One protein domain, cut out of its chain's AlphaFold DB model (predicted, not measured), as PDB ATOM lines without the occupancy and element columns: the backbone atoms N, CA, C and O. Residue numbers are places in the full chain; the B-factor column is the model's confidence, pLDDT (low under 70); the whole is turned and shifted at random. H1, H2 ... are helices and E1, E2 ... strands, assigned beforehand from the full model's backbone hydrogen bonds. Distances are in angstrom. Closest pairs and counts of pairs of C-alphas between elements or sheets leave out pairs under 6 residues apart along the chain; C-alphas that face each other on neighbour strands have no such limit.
ATOM      1  N   VAL A  27      34.260 -46.879  19.311       64.06
ATOM      2  CA  VAL A  27      33.564 -47.441  18.149       64.06
ATOM      3  C   VAL A  27      33.484 -46.442  16.990       64.06
ATOM      4  O   VAL A  27      33.899 -46.783  15.887       64.06
ATOM      5  N   GLU A  28      33.051 -45.196  17.211       67.62
ATOM      6  CA  GLU A  28      32.994 -44.165  16.158       67.62
ATOM      7  C   GLU A  28      34.386 -43.875  15.579       67.62
ATOM      8  O   GLU A  28      34.575 -43.815  14.359       67.62
ATOM      9  N   GLY A  29      35.395 -43.751  16.445       74.19
ATOM     10  CA  GLY A  29      36.783 -43.558  16.023       74.19
ATOM     11  C   GLY A  29      37.312 -44.726  15.184       74.19
ATOM     12  O   GLY A  29      38.032 -44.521  14.200       74.19
ATOM     13  N   GLU A  30      36.934 -45.955  15.535       79.25
ATOM     14  CA  GLU A  30      37.280 -47.154  14.778       79.25
ATOM     15  C   GLU A  30      36.554 -47.231  13.431       79.25
ATOM     16  O   GLU A  30      37.222 -47.438  12.411       79.25
ATOM     17  N   CYS A  31      35.238 -47.008  13.386       80.75
ATOM     18  CA  CYS A  31      34.479 -47.006  12.135       80.75
ATOM     19  C   CYS A  31      35.037 -45.956  11.165       80.75
ATOM     20  O   CYS A  31      35.278 -46.246   9.987       80.75
ATOM     21  N   ASN A  32      35.349 -44.763  11.683       78.88
ATOM     22  CA  ASN A  32      35.907 -43.676  10.891       78.88
ATOM     23  C   ASN A  32      37.272 -44.035  10.300       78.88
ATOM     24  O   ASN A  32      37.551 -43.754   9.132       78.88
ATOM     25  N   ARG A  33      38.109 -44.730  11.076       81.62
ATOM     26  CA  ARG A  33      39.407 -45.238  10.622       81.62
ATOM     27  C   ARG A  33      39.263 -46.302   9.530       81.62
ATOM     28  O   ARG A  33      40.028 -46.266   8.566       81.62
ATOM     29  N   ILE A  34      38.320 -47.239   9.669       85.50
ATOM     30  CA  ILE A  34      38.075 -48.298   8.674       85.50
ATOM     31  C   ILE A  34      37.680 -47.672   7.336       85.50
ATOM     32  O   ILE A  34      38.304 -47.952   6.309       85.50
ATOM     33  N   VAL A  35      36.694 -46.774   7.356       84.62
ATOM     34  CA  VAL A  35      36.198 -46.128   6.139       84.62
ATOM     35  C   VAL A  35      37.243 -45.208   5.527       84.62
ATOM     36  O   VAL A  35      37.445 -45.274   4.321       84.62
ATOM     37  N   ALA A  36      37.967 -44.409   6.317       82.56
ATOM     38  CA  ALA A  36      39.034 -43.558   5.788       82.56
ATOM     39  C   ALA A  36      40.120 -44.373   5.062       82.56
ATOM     40  O   ALA A  36      40.600 -43.963   4.003       82.56
ATOM     41  N   ARG A  37      40.470 -45.551   5.598       84.38
ATOM     42  CA  ARG A  37      41.434 -46.465   4.974       84.38
ATOM     43  C   ARG A  37      40.906 -47.051   3.663       84.38
ATOM     44  O   ARG A  37      41.641 -47.075   2.683       84.38
ATOM     45  N   ALA A  38      39.642 -47.473   3.630       87.19
ATOM     46  CA  ALA A  38      39.006 -47.967   2.409       87.19
ATOM     47  C   ALA A  38      38.833 -46.860   1.356       87.19
ATOM     48  O   ALA A  38      38.965 -47.110   0.163       87.19
ATOM     49  N   LEU A  39      38.549 -45.630   1.787       86.69
ATOM     50  CA  LEU A  39      38.194 -44.523   0.910       86.69
ATOM     51  C   LEU A  39      39.362 -44.047   0.045       86.69
ATOM     52  O   LEU A  39      39.147 -43.743  -1.123       86.69
ATOM     53  N   GLY A  40      40.579 -43.966   0.590       82.56
ATOM     54  CA  GLY A  40      41.747 -43.512  -0.175       82.56
ATOM     55  C   GLY A  40      42.025 -44.410  -1.382       82.56
ATOM     56  O   GLY A  40      42.070 -43.937  -2.520       82.56
ATOM     57  N   SER A  41      42.126 -45.716  -1.136       88.62
ATOM     58  CA  SER A  41      42.313 -46.725  -2.182       88.62
ATOM     59  C   SER A  41      41.069 -46.870  -3.060       88.62
ATOM     60  O   SER A  41      41.180 -46.997  -4.277       88.62
ATOM     61  N   GLY A  42      39.874 -46.738  -2.477       87.50
ATOM     62  CA  GLY A  42      38.623 -46.767  -3.224       87.50
ATOM     63  C   GLY A  42      38.488 -45.608  -4.215       87.50
ATOM     64  O   GLY A  42      38.047 -45.801  -5.339       87.50
ATOM     65  N   GLN A  43      38.936 -44.401  -3.855       86.25
ATOM     66  CA  GLN A  43      38.972 -43.261  -4.779       86.25
ATOM     67  C   GLN A  43      39.942 -43.485  -5.940       86.25
ATOM     68  O   GLN A  43      39.670 -43.021  -7.047       86.25
ATOM     69  N   ALA A  44      41.073 -44.156  -5.699       85.00
ATOM     70  CA  ALA A  44      42.015 -44.513  -6.754       85.00
ATOM     71  C   ALA A  44      41.387 -45.533  -7.717       85.00
ATOM     72  O   ALA A  44      41.337 -45.265  -8.918       85.00
ATOM     73  N   CYS A  45      40.803 -46.614  -7.189       86.38
ATOM     74  CA  CYS A  45      40.080 -47.604  -7.990       86.38
ATOM     75  C   CYS A  45      38.924 -46.988  -8.771       86.38
ATOM     76  O   CYS A  45      38.842 -47.137  -9.982       86.38
ATOM     77  N   TYR A  46      38.075 -46.203  -8.112       85.19
ATOM     78  CA  TYR A  46      36.952 -45.542  -8.770       85.19
ATOM     79  C   TYR A  46      37.403 -44.612  -9.903       85.19
ATOM     80  O   TYR A  46      36.698 -44.441 -10.896       85.19
ATOM     81  N   ASN A  47      38.569 -43.976  -9.773       82.44
ATOM     82  CA  ASN A  47      39.078 -43.099 -10.817       82.44
ATOM     83  C   ASN A  47      39.681 -43.830 -11.997       82.44
ATOM     84  O   ASN A  47      39.482 -43.391 -13.122       82.44
ATOM     85  N   PHE A  48      40.476 -44.863 -11.756       83.69
ATOM     86  CA  PHE A  48      41.332 -45.443 -12.789       83.69
ATOM     87  C   PHE A  48      40.931 -46.869 -13.177       83.69
ATOM     88  O   PHE A  48      41.497 -47.421 -14.121       83.69
ATOM     89  N   GLY A  49      39.925 -47.425 -12.502       84.12
ATOM     90  CA  GLY A  49      39.656 -48.854 -12.452       84.12
ATOM     91  C   GLY A  49      40.683 -49.571 -11.577       84.12
ATOM     92  O   GLY A  49      41.813 -49.108 -11.413       84.12
ATOM     93  N   CYS A  50      40.295 -50.721 -11.040       85.56
ATOM     94  CA  CYS A  50      41.209 -51.621 -10.347       85.56
ATOM     95  C   CYS A  50      41.126 -53.054 -10.872       85.56
ATOM     96  O   CYS A  50      40.066 -53.546 -11.262       85.56
ATOM     97  N   LEU A  51      42.264 -53.745 -10.841       86.31
ATOM     98  CA  LEU A  51      42.358 -55.192 -10.974       86.31
ATOM     99  C   LEU A  51      42.520 -55.827  -9.585       86.31
ATOM    100  O   LEU A  51      43.187 -55.255  -8.726       86.31
ATOM    101  N   PRO A  52      42.016 -57.054  -9.355       81.12
ATOM    102  CA  PRO A  52      42.106 -57.718  -8.049       81.12
ATOM    103  C   PRO A  52      43.526 -57.873  -7.473       81.12
ATOM    104  O   PRO A  52      43.683 -58.128  -6.282       81.12
ATOM    105  N   THR A  53      44.559 -57.764  -8.308       83.38
ATOM    106  CA  THR A  53      45.972 -57.852  -7.908       83.38
ATOM    107  C   THR A  53      46.584 -56.520  -7.484       83.38
ATOM    108  O   THR A  53      47.728 -56.510  -7.028       83.38
ATOM    109  N   ASP A  54      45.865 -55.415  -7.656       90.12
ATOM    110  CA  ASP A  54      46.379 -54.079  -7.386       90.12
ATOM    111  C   ASP A  54      46.470 -53.836  -5.874       90.12
ATOM    112  O   ASP A  54      45.671 -54.351  -5.080       90.12
ATOM    113  N   SER A  55      47.458 -53.042  -5.457       88.81
ATOM    114  CA  SER A  55      47.668 -52.676  -4.048       88.81
ATOM    115  C   SER A  55      46.422 -52.056  -3.419       88.81
ATOM    116  O   SER A  55      46.085 -52.329  -2.272       88.81
ATOM    117  N   GLU A  56      45.700 -51.274  -4.209       88.44
ATOM    118  CA  GLU A  56      44.486 -50.570  -3.853       88.44
ATOM    119  C   GLU A  56      43.372 -51.559  -3.496       88.44
ATOM    120  O   GLU A  56      42.669 -51.363  -2.504       88.44
ATOM    121  N   CYS A  57      43.267 -52.670  -4.231       89.06
ATOM    122  CA  CYS A  57      42.344 -53.750  -3.902       89.06
ATOM    123  C   CYS A  57      42.721 -54.452  -2.602       89.06
ATOM    124  O   CYS A  57      41.849 -54.718  -1.774       89.06
ATOM    125  N   ILE A  58      44.010 -54.721  -2.380       88.88
ATOM    126  CA  ILE A  58      44.479 -55.310  -1.118       88.88
ATOM    127  C   ILE A  58      44.119 -54.394   0.057       88.88
ATOM    128  O   ILE A  58      43.638 -54.871   1.087       88.88
ATOM    129  N   ASP A  59      44.282 -53.083  -0.103       87.69
ATOM    130  CA  ASP A  59      43.957 -52.107   0.932       87.69
ATOM    131  C   ASP A  59      42.453 -52.025   1.210       87.69
ATOM    132  O   ASP A  59      42.060 -52.131   2.377       87.69
ATOM    133  N   VAL A  60      41.609 -51.932   0.170       88.00
ATOM    134  CA  VAL A  60      40.139 -51.966   0.303       88.00
ATOM    135  C   VAL A  60      39.691 -53.263   0.979       88.00
ATOM    136  O   VAL A  60      38.936 -53.222   1.951       88.00
ATOM    137  N   GLY A  61      40.196 -54.415   0.529       85.81
ATOM    138  CA  GLY A  61      39.881 -55.716   1.115       85.81
ATOM    139  C   GLY A  61      40.337 -55.832   2.572       85.81
ATOM    140  O   GLY A  61      39.601 -56.330   3.420       85.81
ATOM    141  N   SER A  62      41.521 -55.318   2.910       87.88
ATOM    142  CA  SER A  62      42.025 -55.341   4.288       87.88
ATOM    143  C   SER A  62      41.224 -54.437   5.232       87.88
ATOM    144  O   SER A  62      41.035 -54.777   6.402       87.88
ATOM    145  N   ALA A  63      40.718 -53.305   4.733       85.50
ATOM    146  CA  ALA A  63      39.788 -52.464   5.473       85.50
ATOM    147  C   ALA A  63      38.440 -53.180   5.653       85.50
ATOM    148  O   ALA A  63      37.913 -53.201   6.762       85.50
ATOM    149  N   LEU A  64      37.944 -53.873   4.619       83.62
ATOM    150  CA  LEU A  64      36.722 -54.682   4.688       83.62
ATOM    151  C   LEU A  64      36.795 -55.763   5.776       83.62
ATOM    152  O   LEU A  64      35.836 -55.967   6.513       83.62
ATOM    153  N   LEU A  65      37.947 -56.424   5.927       84.44
ATOM    154  CA  LEU A  65      38.154 -57.420   6.983       84.44
ATOM    155  C   LEU A  65      37.970 -56.841   8.393       84.44
ATOM    156  O   LEU A  65      37.617 -57.577   9.310       84.44
ATOM    157  N   SER A  66      38.158 -55.531   8.569       84.25
ATOM    158  CA  SER A  66      37.948 -54.875   9.862       84.25
ATOM    159  C   SER A  66      36.459 -54.752  10.219       84.25
ATOM    160  O   SER A  66      36.133 -54.771  11.401       84.25
ATOM    161  N   PHE A  67      35.545 -54.743   9.238       79.19
ATOM    162  CA  PHE A  67      34.099 -54.800   9.501       79.19
ATOM    163  C   PHE A  67      33.657 -56.140  10.100       79.19
ATOM    164  O   PHE A  67      32.750 -56.172  10.923       79.19
ATOM    165  N   PHE A  68      34.329 -57.249   9.776       79.44
ATOM    166  CA  PHE A  68      34.053 -58.535  10.436       79.44
ATOM    167  C   PHE A  68      34.425 -58.524  11.924       79.44
ATOM    168  O   PHE A  68      33.862 -59.291  12.701       79.44
ATOM    169  N   GLY A  69      35.377 -57.673  12.320       81.06
ATOM    170  CA  GLY A  69      35.751 -57.470  13.719       81.06
ATOM    171  C   GLY A  69      34.818 -56.522  14.475       81.06
ATOM    172  O   GLY A  69      34.837 -56.530  15.702       81.06
ATOM    173  N   ASN A  70      34.006 -55.734  13.763       80.38
ATOM    174  CA  ASN A  70      33.104 -54.740  14.334       80.38
ATOM    175  C   ASN A  70      31.840 -54.597  13.458       80.38
ATOM    176  O   ASN A  70      31.776 -53.768  12.546       80.38
ATOM    177  N   LEU A  71      30.843 -55.451  13.724       82.06
ATOM    178  CA  LEU A  71      29.603 -55.520  12.939       82.06
ATOM    179  C   LEU A  71      28.720 -54.275  13.098       82.06
ATOM    180  O   LEU A  71      28.003 -53.937  12.162       82.06
ATOM    181  N   GLU A  72      28.812 -53.564  14.225       83.00
ATOM    182  CA  GLU A  72      28.101 -52.291  14.429       83.00
ATOM    183  C   GLU A  72      28.579 -51.239  13.417       83.00
ATOM    184  O   GLU A  72      27.764 -50.548  12.808       83.00
ATOM    185  N   CYS A  73      29.885 -51.188  13.123       80.38
ATOM    186  CA  CYS A  73      30.404 -50.343  12.044       80.38
ATOM    187  C   CYS A  73      29.888 -50.762  10.661       80.38
ATOM    188  O   CYS A  73      29.677 -49.903   9.806       80.38
ATOM    189  N   ALA A  74      29.728 -52.066  10.414       82.38
ATOM    190  CA  ALA A  74      29.225 -52.568   9.135       82.38
ATOM    191  C   ALA A  74      27.764 -52.144   8.916       82.38
ATOM    192  O   ALA A  74      27.418 -51.655   7.841       82.38
ATOM    193  N   GLU A  75      26.936 -52.265   9.954       82.94
ATOM    194  CA  GLU A  75      25.537 -51.837   9.949       82.94
ATOM    195  C   GLU A  75      25.411 -50.316   9.790       82.94
ATOM    196  O   GLU A  75      24.730 -49.850   8.875       82.94
ATOM    197  N   ALA A  76      26.152 -49.534  10.581       79.50
ATOM    198  CA  ALA A  76      26.161 -48.077  10.463       79.50
ATOM    199  C   ALA A  76      26.635 -47.612   9.071       79.50
ATOM    200  O   ALA A  76      26.057 -46.701   8.475       79.50
ATOM    201  N   TYR A  77      27.649 -48.271   8.495       80.31
ATOM    202  CA  TYR A  77      28.093 -48.011   7.124       80.31
ATOM    203  C   TYR A  77      27.008 -48.345   6.087       80.31
ATOM    204  O   TYR A  77      26.790 -47.559   5.158       80.31
ATOM    205  N   ALA A  78      26.317 -49.481   6.238       80.06
ATOM    206  CA  ALA A  78      25.234 -49.901   5.348       80.06
ATOM    207  C   ALA A  78      24.047 -48.926   5.378       80.06
ATOM    208  O   ALA A  78      23.495 -48.607   4.324       80.06
ATOM    209  N   ASN A  79      23.703 -48.414   6.561       77.56
ATOM    210  CA  ASN A  79      22.608 -47.463   6.756       77.56
ATOM    211  C   ASN A  79      22.992 -46.013   6.408       77.56
ATOM    212  O   ASN A  79      22.121 -45.155   6.288       77.56
ATOM    213  N   GLY A  80      24.286 -45.724   6.220       71.19
ATOM    214  CA  GLY A  80      24.783 -44.358   6.015       71.19
ATOM    215  C   GLY A  80      24.756 -43.498   7.278       71.19
ATOM    216  O   GLY A  80      24.729 -42.275   7.181       71.19
ATOM    217  N   GLU A  81      24.777 -44.140   8.443       70.69
ATOM    218  CA  GLU A  81      24.648 -43.549   9.781       70.69
ATOM    219  C   GLU A  81      26.005 -43.285  10.447       70.69
ATOM    220  O   GLU A  81      26.068 -43.027  11.644       70.69
ATOM    221  N   LEU A  82      27.114 -43.355   9.702       65.25
ATOM    222  CA  LEU A  82      28.436 -43.020  10.233       65.25
ATOM    223  C   LEU A  82      28.533 -41.515  10.512       65.25
ATOM    224  O   LEU A  82      28.938 -40.720   9.653       65.25
ATOM    225  N   ASP A  83      28.149 -41.131  11.727       50.66
ATOM    226  CA  ASP A  83      28.286 -39.776  12.239       50.66
ATOM    227  C   ASP A  83      29.764 -39.338  12.191       50.66
ATOM    228  O   ASP A  83      30.692 -40.064  12.548       50.66
ATOM    229  N   GLY A  84      30.009 -38.142  11.644       49.78
ATOM    230  CA  GLY A  84      31.362 -37.616  11.390       49.78
ATOM    231  C   GLY A  84      31.987 -38.012  10.045       49.78
ATOM    232  O   GLY A  84      32.968 -37.394   9.626       49.78
ATOM    233  N   LEU A  85      31.380 -38.951   9.317       56.31
ATOM    234  CA  LEU A  85      31.718 -39.304   7.935       56.31
ATOM    235  C   LEU A  85      30.596 -38.948   6.949       56.31
ATOM    236  O   LEU A  85      30.567 -39.426   5.821       56.31
ATOM    237  N   GLY A  86      29.677 -38.060   7.320       49.91
ATOM    238  CA  GLY A  86      28.741 -37.469   6.366       49.91
ATOM    239  C   GLY A  86      29.503 -36.670   5.304       49.91
ATOM    240  O   GLY A  86      29.914 -35.538   5.547       49.91
ATOM    241  N   GLY A  87      29.730 -37.251   4.126       57.50
ATOM    242  CA  GLY A  87      30.534 -36.594   3.105       57.50
ATOM    243  C   GLY A  87      30.515 -37.273   1.745       57.50
ATOM    244  O   GLY A  87      30.280 -38.473   1.601       57.50
ATOM    245  N   ASN A  88      30.801 -36.465   0.729       64.00
ATOM    246  CA  ASN A  88      31.166 -36.969  -0.581       64.00
ATOM    247  C   ASN A  88      32.672 -37.261  -0.604       64.00
ATOM    248  O   ASN A  88      33.474 -36.445  -0.152       64.00
ATOM    249  N   ALA A  89      33.061 -38.386  -1.191       64.81
ATOM    250  CA  ALA A  89      34.405 -38.601  -1.684       64.81
ATOM    251  C   ALA A  89      34.713 -37.552  -2.763       64.81
ATOM    252  O   ALA A  89      33.960 -37.416  -3.735       64.81
ATOM    253  N   ILE A  90      35.816 -36.820  -2.600       66.44
ATOM    254  CA  ILE A  90      36.384 -36.040  -3.698       66.44
ATOM    255  C   ILE A  90      37.106 -37.031  -4.584       66.44
ATOM    256  O   ILE A  90      38.068 -37.661  -4.165       66.44
ATOM    257  N   VAL A  91      36.647 -37.177  -5.811       63.97
ATOM    258  CA  VAL A  91      37.330 -38.017  -6.775       63.97
ATOM    259  C   VAL A  91      38.613 -37.278  -7.207       63.97
ATOM    260  O   VAL A  91      38.548 -36.086  -7.512       63.97
ATOM    261  N   GLN A  92      39.782 -37.948  -7.136       65.94
ATOM    262  CA  GLN A  92      41.141 -37.380  -7.318       65.94
ATOM    263  C   GLN A  92      41.253 -36.327  -8.444       65.94
ATOM    264  O   GLN A  92      40.496 -36.380  -9.412       65.94
ATOM    265  N   PRO A  93      42.232 -35.396  -8.389       60.34
ATOM    266  CA  PRO A  93      42.341 -34.289  -9.350       60.34
ATOM    267  C   PRO A  93      42.581 -34.698 -10.815       60.34
ATOM    268  O   PRO A  93      42.531 -33.837 -11.691       60.34
ATOM    269  N   ALA A  94      42.854 -35.973 -11.094       63.03
ATOM    270  CA  ALA A  94      43.068 -36.509 -12.433       63.03
ATOM    271  C   ALA A  94      42.409 -37.891 -12.578       63.03
ATOM    272  O   ALA A  94      42.222 -38.592 -11.587       63.03
ATOM    273  N   GLY A  95      42.068 -38.261 -13.815       70.06
ATOM    274  CA  GLY A  95      41.347 -39.492 -14.151       70.06
ATOM    275  C   GLY A  95      40.006 -39.231 -14.847       70.06
ATOM    276  O   GLY A  95      39.529 -38.094 -14.862       70.06
ATOM    277  N   PRO A  96      39.391 -40.259 -15.454       72.38
ATOM    278  CA  PRO A  96      38.101 -40.140 -16.136       72.38
ATOM    279  C   PRO A  96      36.956 -39.672 -15.226       72.38
ATOM    280  O   PRO A  96      35.990 -39.114 -15.740       72.38
ATOM    281  N   ASN A  97      37.077 -39.822 -13.900       69.50
ATOM    282  CA  ASN A  97      36.072 -39.380 -12.928       69.50
ATOM    283  C   ASN A  97      36.507 -38.151 -12.094       69.50
ATOM    284  O   ASN A  97      35.852 -37.808 -11.108       69.50
ATOM    285  N   ALA A  98      37.588 -37.464 -12.484       71.50
ATOM    286  CA  ALA A  98      38.214 -36.401 -11.696       71.50
ATOM    287  C   ALA A  98      37.292 -35.226 -11.330       71.50
ATOM    288  O   ALA A  98      36.464 -34.783 -12.128       71.50
ATOM    289  N   GLY A  99      37.488 -34.667 -10.129       65.50
ATOM    290  CA  GLY A  99      36.822 -33.438  -9.672       65.50
ATOM    291  C   GLY A  99      35.330 -33.587  -9.349       65.50
ATOM    292  O   GLY A  99      34.702 -32.623  -8.908       65.50
ATOM    293  N   GLY A 100      34.763 -34.780  -9.539       70.62
ATOM    294  CA  GLY A 100      33.413 -35.112  -9.113       70.62
ATOM    295  C   GLY A 100      33.329 -35.353  -7.607       70.62
ATOM    296  O   GLY A 100      34.255 -35.870  -6.983       70.62
ATOM    297  N   THR A 101      32.190 -35.008  -7.018       69.50
ATOM    298  CA  THR A 101      31.812 -35.450  -5.672       69.50
ATOM    299  C   THR A 101      30.905 -36.665  -5.785       69.50
ATOM    300  O   THR A 101      29.872 -36.593  -6.453       69.50
ATOM    301  N   LYS A 102      31.273 -37.759  -5.123       79.12
ATOM    302  CA  LYS A 102      30.493 -39.004  -5.082       79.12
ATOM    303  C   LYS A 102      30.219 -39.418  -3.654       79.12
ATOM    304  O   LYS A 102      31.033 -39.130  -2.785       79.12
ATOM    305  N   HIS A 103      29.123 -40.121  -3.394       82.06
ATOM    306  CA  HIS A 103      28.923 -40.684  -2.061       82.06
ATOM    307  C   HIS A 103      30.062 -41.661  -1.746       82.06
ATOM    308  O   HIS A 103      30.446 -42.465  -2.594       82.06
ATOM    309  N   MET A 104      30.620 -41.604  -0.536       82.88
ATOM    310  CA  MET A 104      31.724 -42.500  -0.160       82.88
ATOM    311  C   MET A 104      31.350 -43.973  -0.302       82.88
ATOM    312  O   MET A 104      32.176 -44.770  -0.738       82.88
ATOM    313  N   GLN A 105      30.093 -44.307  -0.006       82.19
ATOM    314  CA  GLN A 105      29.561 -45.650  -0.198       82.19
ATOM    315  C   GLN A 105      29.621 -46.076  -1.665       82.19
ATOM    316  O   GLN A 105      30.043 -47.187  -1.947       82.19
ATOM    317  N   GLU A 106      29.271 -45.192  -2.603       86.06
ATOM    318  CA  GLU A 106      29.385 -45.477  -4.040       86.06
ATOM    319  C   GLU A 106      30.837 -45.776  -4.424       86.06
ATOM    320  O   GLU A 106      31.103 -46.778  -5.087       86.06
ATOM    321  N   VAL A 107      31.780 -44.955  -3.959       87.25
ATOM    322  CA  VAL A 107      33.207 -45.122  -4.260       87.25
ATOM    323  C   VAL A 107      33.737 -46.448  -3.719       87.25
ATOM    324  O   VAL A 107      34.256 -47.259  -4.481       87.25
ATOM    325  N   ILE A 108      33.555 -46.703  -2.424       88.69
ATOM    326  CA  ILE A 108      34.070 -47.908  -1.765       88.69
ATOM    327  C   ILE A 108      33.373 -49.166  -2.300       88.69
ATOM    328  O   ILE A 108      34.043 -50.159  -2.579       88.69
ATOM    329  N   CYS A 109      32.049 -49.143  -2.489       88.88
ATOM    330  CA  CYS A 109      31.312 -50.308  -2.980       88.88
ATOM    331  C   CYS A 109      31.632 -50.646  -4.440       88.88
ATOM    332  O   CYS A 109      31.683 -51.826  -4.783       88.88
ATOM    333  N   THR A 110      31.913 -49.647  -5.282       89.88
ATOM    334  CA  THR A 110      32.410 -49.891  -6.645       89.88
ATOM    335  C   THR A 110      33.760 -50.603  -6.599       89.88
ATOM    336  O   THR A 110      33.943 -51.617  -7.264       89.88
ATOM    337  N   SER A 111      34.683 -50.146  -5.746       90.00
ATOM    338  CA  SER A 111      35.989 -50.797  -5.590       90.00
ATOM    339  C   SER A 111      35.869 -52.217  -5.045       90.00
ATOM    340  O   SER A 111      36.543 -53.116  -5.526       90.00
ATOM    341  N   ILE A 112      34.972 -52.464  -4.086       90.94
ATOM    342  CA  ILE A 112      34.684 -53.817  -3.584       90.94
ATOM    343  C   ILE A 112      34.242 -54.750  -4.718       90.94
ATOM    344  O   ILE A 112      34.694 -55.899  -4.766       90.94
ATOM    345  N   ALA A 113      33.385 -54.268  -5.622       90.69
ATOM    346  CA  ALA A 113      32.922 -55.039  -6.768       90.69
ATOM    347  C   ALA A 113      34.050 -55.307  -7.775       90.69
ATOM    348  O   ALA A 113      34.285 -56.463  -8.128       90.69
ATOM    349  N   GLU A 114      34.800 -54.276  -8.171       89.25
ATOM    350  CA  GLU A 114      35.929 -54.397  -9.108       89.25
ATOM    351  C   GLU A 114      37.043 -55.312  -8.576       89.25
ATOM    352  O   GLU A 114      37.607 -56.122  -9.311       89.25
ATOM    353  N   CYS A 115      37.314 -55.244  -7.274       89.38
ATOM    354  CA  CYS A 115      38.334 -56.048  -6.610       89.38
ATOM    355  C   CYS A 115      37.889 -57.485  -6.284       89.38
ATOM    356  O   CYS A 115      38.686 -58.269  -5.770       89.38
ATOM    357  N   GLY A 116      36.633 -57.856  -6.561       90.19
ATOM    358  CA  GLY A 116      36.131 -59.218  -6.354       90.19
ATOM    359  C   GLY A 116      35.811 -59.580  -4.897       90.19
ATOM    360  O   GLY A 116      35.774 -60.761  -4.554       90.19
ATOM    361  N   PHE A 117      35.541 -58.597  -4.033       91.06
ATOM    362  CA  PHE A 117      35.228 -58.819  -2.612       91.06
ATOM    363  C   PHE A 117      33.727 -58.925  -2.302       91.06
ATOM    364  O   PHE A 117      33.335 -58.970  -1.134       91.06
ATOM    365  N   CYS A 118      32.870 -59.014  -3.320       91.06
ATOM    366  CA  CYS A 118      31.418 -58.990  -3.144       91.06
ATOM    367  C   CYS A 118      30.856 -60.079  -2.225       91.06
ATOM    368  O   CYS A 118      29.980 -59.792  -1.412       91.06
ATOM    369  N   ALA A 119      31.385 -61.306  -2.276       90.75
ATOM    370  CA  ALA A 119      30.937 -62.373  -1.378       90.75
ATOM    371  C   ALA A 119      31.175 -62.023   0.104       90.75
ATOM    372  O   ALA A 119      30.328 -62.299   0.952       90.75
ATOM    373  N   ALA A 120      32.308 -61.384   0.414       88.44
ATOM    374  CA  ALA A 120      32.639 -60.959   1.769       88.44
ATOM    375  C   ALA A 120      31.812 -59.739   2.200       88.44
ATOM    376  O   ALA A 120      31.330 -59.702   3.327       88.44
ATOM    377  N   ALA A 121      31.600 -58.773   1.304       88.38
ATOM    378  CA  ALA A 121      30.785 -57.590   1.578       88.38
ATOM    379  C   ALA A 121      29.326 -57.955   1.899       88.38
ATOM    380  O   ALA A 121      28.778 -57.510   2.908       88.38
ATOM    381  N   LEU A 122      28.726 -58.848   1.105       89.81
ATOM    382  CA  LEU A 122      27.372 -59.347   1.351       89.81
ATOM    383  C   LEU A 122      27.260 -60.105   2.681       89.81
ATOM    384  O   LEU A 122      26.235 -60.003   3.350       89.81
ATOM    385  N   ALA A 123      28.308 -60.827   3.094       87.69
ATOM    386  CA  ALA A 123      28.317 -61.565   4.358       87.69
ATOM    387  C   ALA A 123      28.229 -60.656   5.598       87.69
ATOM    388  O   ALA A 123      27.752 -61.108   6.637       87.69
ATOM    389  N   VAL A 124      28.654 -59.392   5.489       85.62
ATOM    390  CA  VAL A 124      28.547 -58.375   6.556       85.62
ATOM    391  C   VAL A 124      27.475 -57.321   6.270       85.62
ATOM    392  O   VAL A 124      27.412 -56.309   6.958       85.62
ATOM    393  N   GLY A 125      26.623 -57.543   5.265       86.38
ATOM    394  CA  GLY A 125      25.471 -56.685   4.978       86.38
ATOM    395  C   GLY A 125      25.789 -55.355   4.287       86.38
ATOM    396  O   GLY A 125      24.923 -54.485   4.247       86.38
ATOM    397  N   ILE A 126      26.982 -55.183   3.710       86.31
ATOM    398  CA  ILE A 126      27.375 -53.932   3.039       86.31
ATOM    399  C   ILE A 126      27.394 -54.075   1.515       86.31
ATOM    400  O   ILE A 126      27.582 -55.159   0.965       86.31
ATOM    401  N   CYS A 127      27.220 -52.947   0.820       87.69
ATOM    402  CA  CYS A 127      27.275 -52.846  -0.643       87.69
ATOM    403  C   CYS A 127      26.317 -53.760  -1.442       87.69
ATOM    404  O   CYS A 127      26.685 -54.168  -2.547       87.69
ATOM    405  N   PRO A 128      25.083 -54.057  -0.979       87.56
ATOM    406  CA  PRO A 128      24.223 -55.022  -1.659       87.56
ATOM    407  C   PRO A 128      23.940 -54.618  -3.107       87.56
ATOM    408  O   PRO A 128      24.074 -55.438  -3.997       87.56
ATOM    409  N   LEU A 129      23.662 -53.341  -3.381       87.12
ATOM    410  CA  LEU A 129      23.325 -52.867  -4.731       87.12
ATOM    411  C   LEU A 129      24.468 -52.974  -5.757       87.12
ATOM    412  O   LEU A 129      24.199 -52.942  -6.952       87.12
ATOM    413  N   TYR A 130      25.718 -53.086  -5.302       87.50
ATOM    414  CA  TYR A 130      26.907 -53.154  -6.163       87.50
ATOM    415  C   TYR A 130      27.394 -54.590  -6.378       87.50
ATOM    416  O   TYR A 130      28.230 -54.831  -7.241       87.50
ATOM    417  N   CYS A 131      26.880 -55.531  -5.586       87.56
ATOM    418  CA  CYS A 131      27.359 -56.906  -5.508       87.56
ATOM    419  C   CYS A 131      26.302 -57.950  -5.898       87.56
ATOM    420  O   CYS A 131      26.460 -59.124  -5.557       87.56
TER     421      CYS A 131
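What this domain is: This is residues 27 to 131 of the 132 residues of an uncharacterized protein of Myxococcales bacterium SG8_38 (UniProt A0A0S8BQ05). Two long helices, H1 and H2, lie side by side as a hairpin, and H4 crosses over it, packing on both. H3 turns off at the corner where H2 ends, H5 sits beyond the last residues of H4, and a short strand hairpin, E1 and E2, lies by the first residues of H4. The printed part has 105 residues with five named helices and two named strands, in the order H1 H2 H3 E1 E2 H4 H5; the sheet E1 - E2 is antiparallel and the class is mostly helix. It is compact, with a radius of gyration of the C-alphas of 12.4 A and spans of 34 by 28 by 22 A.

How they stand to each other: H1, residues 27 to 48, has a kink of 29 degrees near residue 41. It touches H2, residues 55 to 69, at a shallow tilt of 26 degrees, opposite ways, a helical hairpin; the closest C-alphas, of Ala 38 and Val 60, are 4.7 A apart. H3, residues 71 to 79, touches H2 only at the corner, and only just, with 3 pairs of C-alphas within 8 A; the closest are Phe 67 and Ala 74, 5.4 A. E1, residues 88 to 90, and E2, residues 101 to 103, form an antiparallel hairpin, with N 89 and O 102 within hydrogen-bond range at 2.7 A. H4, residues 104 to 114, touches residues 38 to 46 of H1 at a steep tilt of 59 degrees; the closest C-alphas are Gly 42 and Ile 108, 4.9 A. H5, residues 118 to 123, is close to H4 but not clearly touching: the closest C-alphas, Ile 112 and Cys 118, are 6.1 A apart. Each O i to N i+4 pair is within hydrogen-bond range in H3, H4 and H5, against 17 of 18 in H1 and 7 of 11 in H2.

Where its parts are: H1 runs 32.0 A from C-alpha 27 at (33.564, -47.441, 18.149), H2 21.9 A, H4 15.5 A and H3 12.3 A. H5 ends at C-alpha 123, (28.317, -61.565, 4.358).

The domain as a whole: The C-alphas farthest apart, of Val 27 and Pro 96, are 35.3 A apart. The printed part has no cut and no long link. Confidence is under 70 at 18 residues, among them 82 to 94.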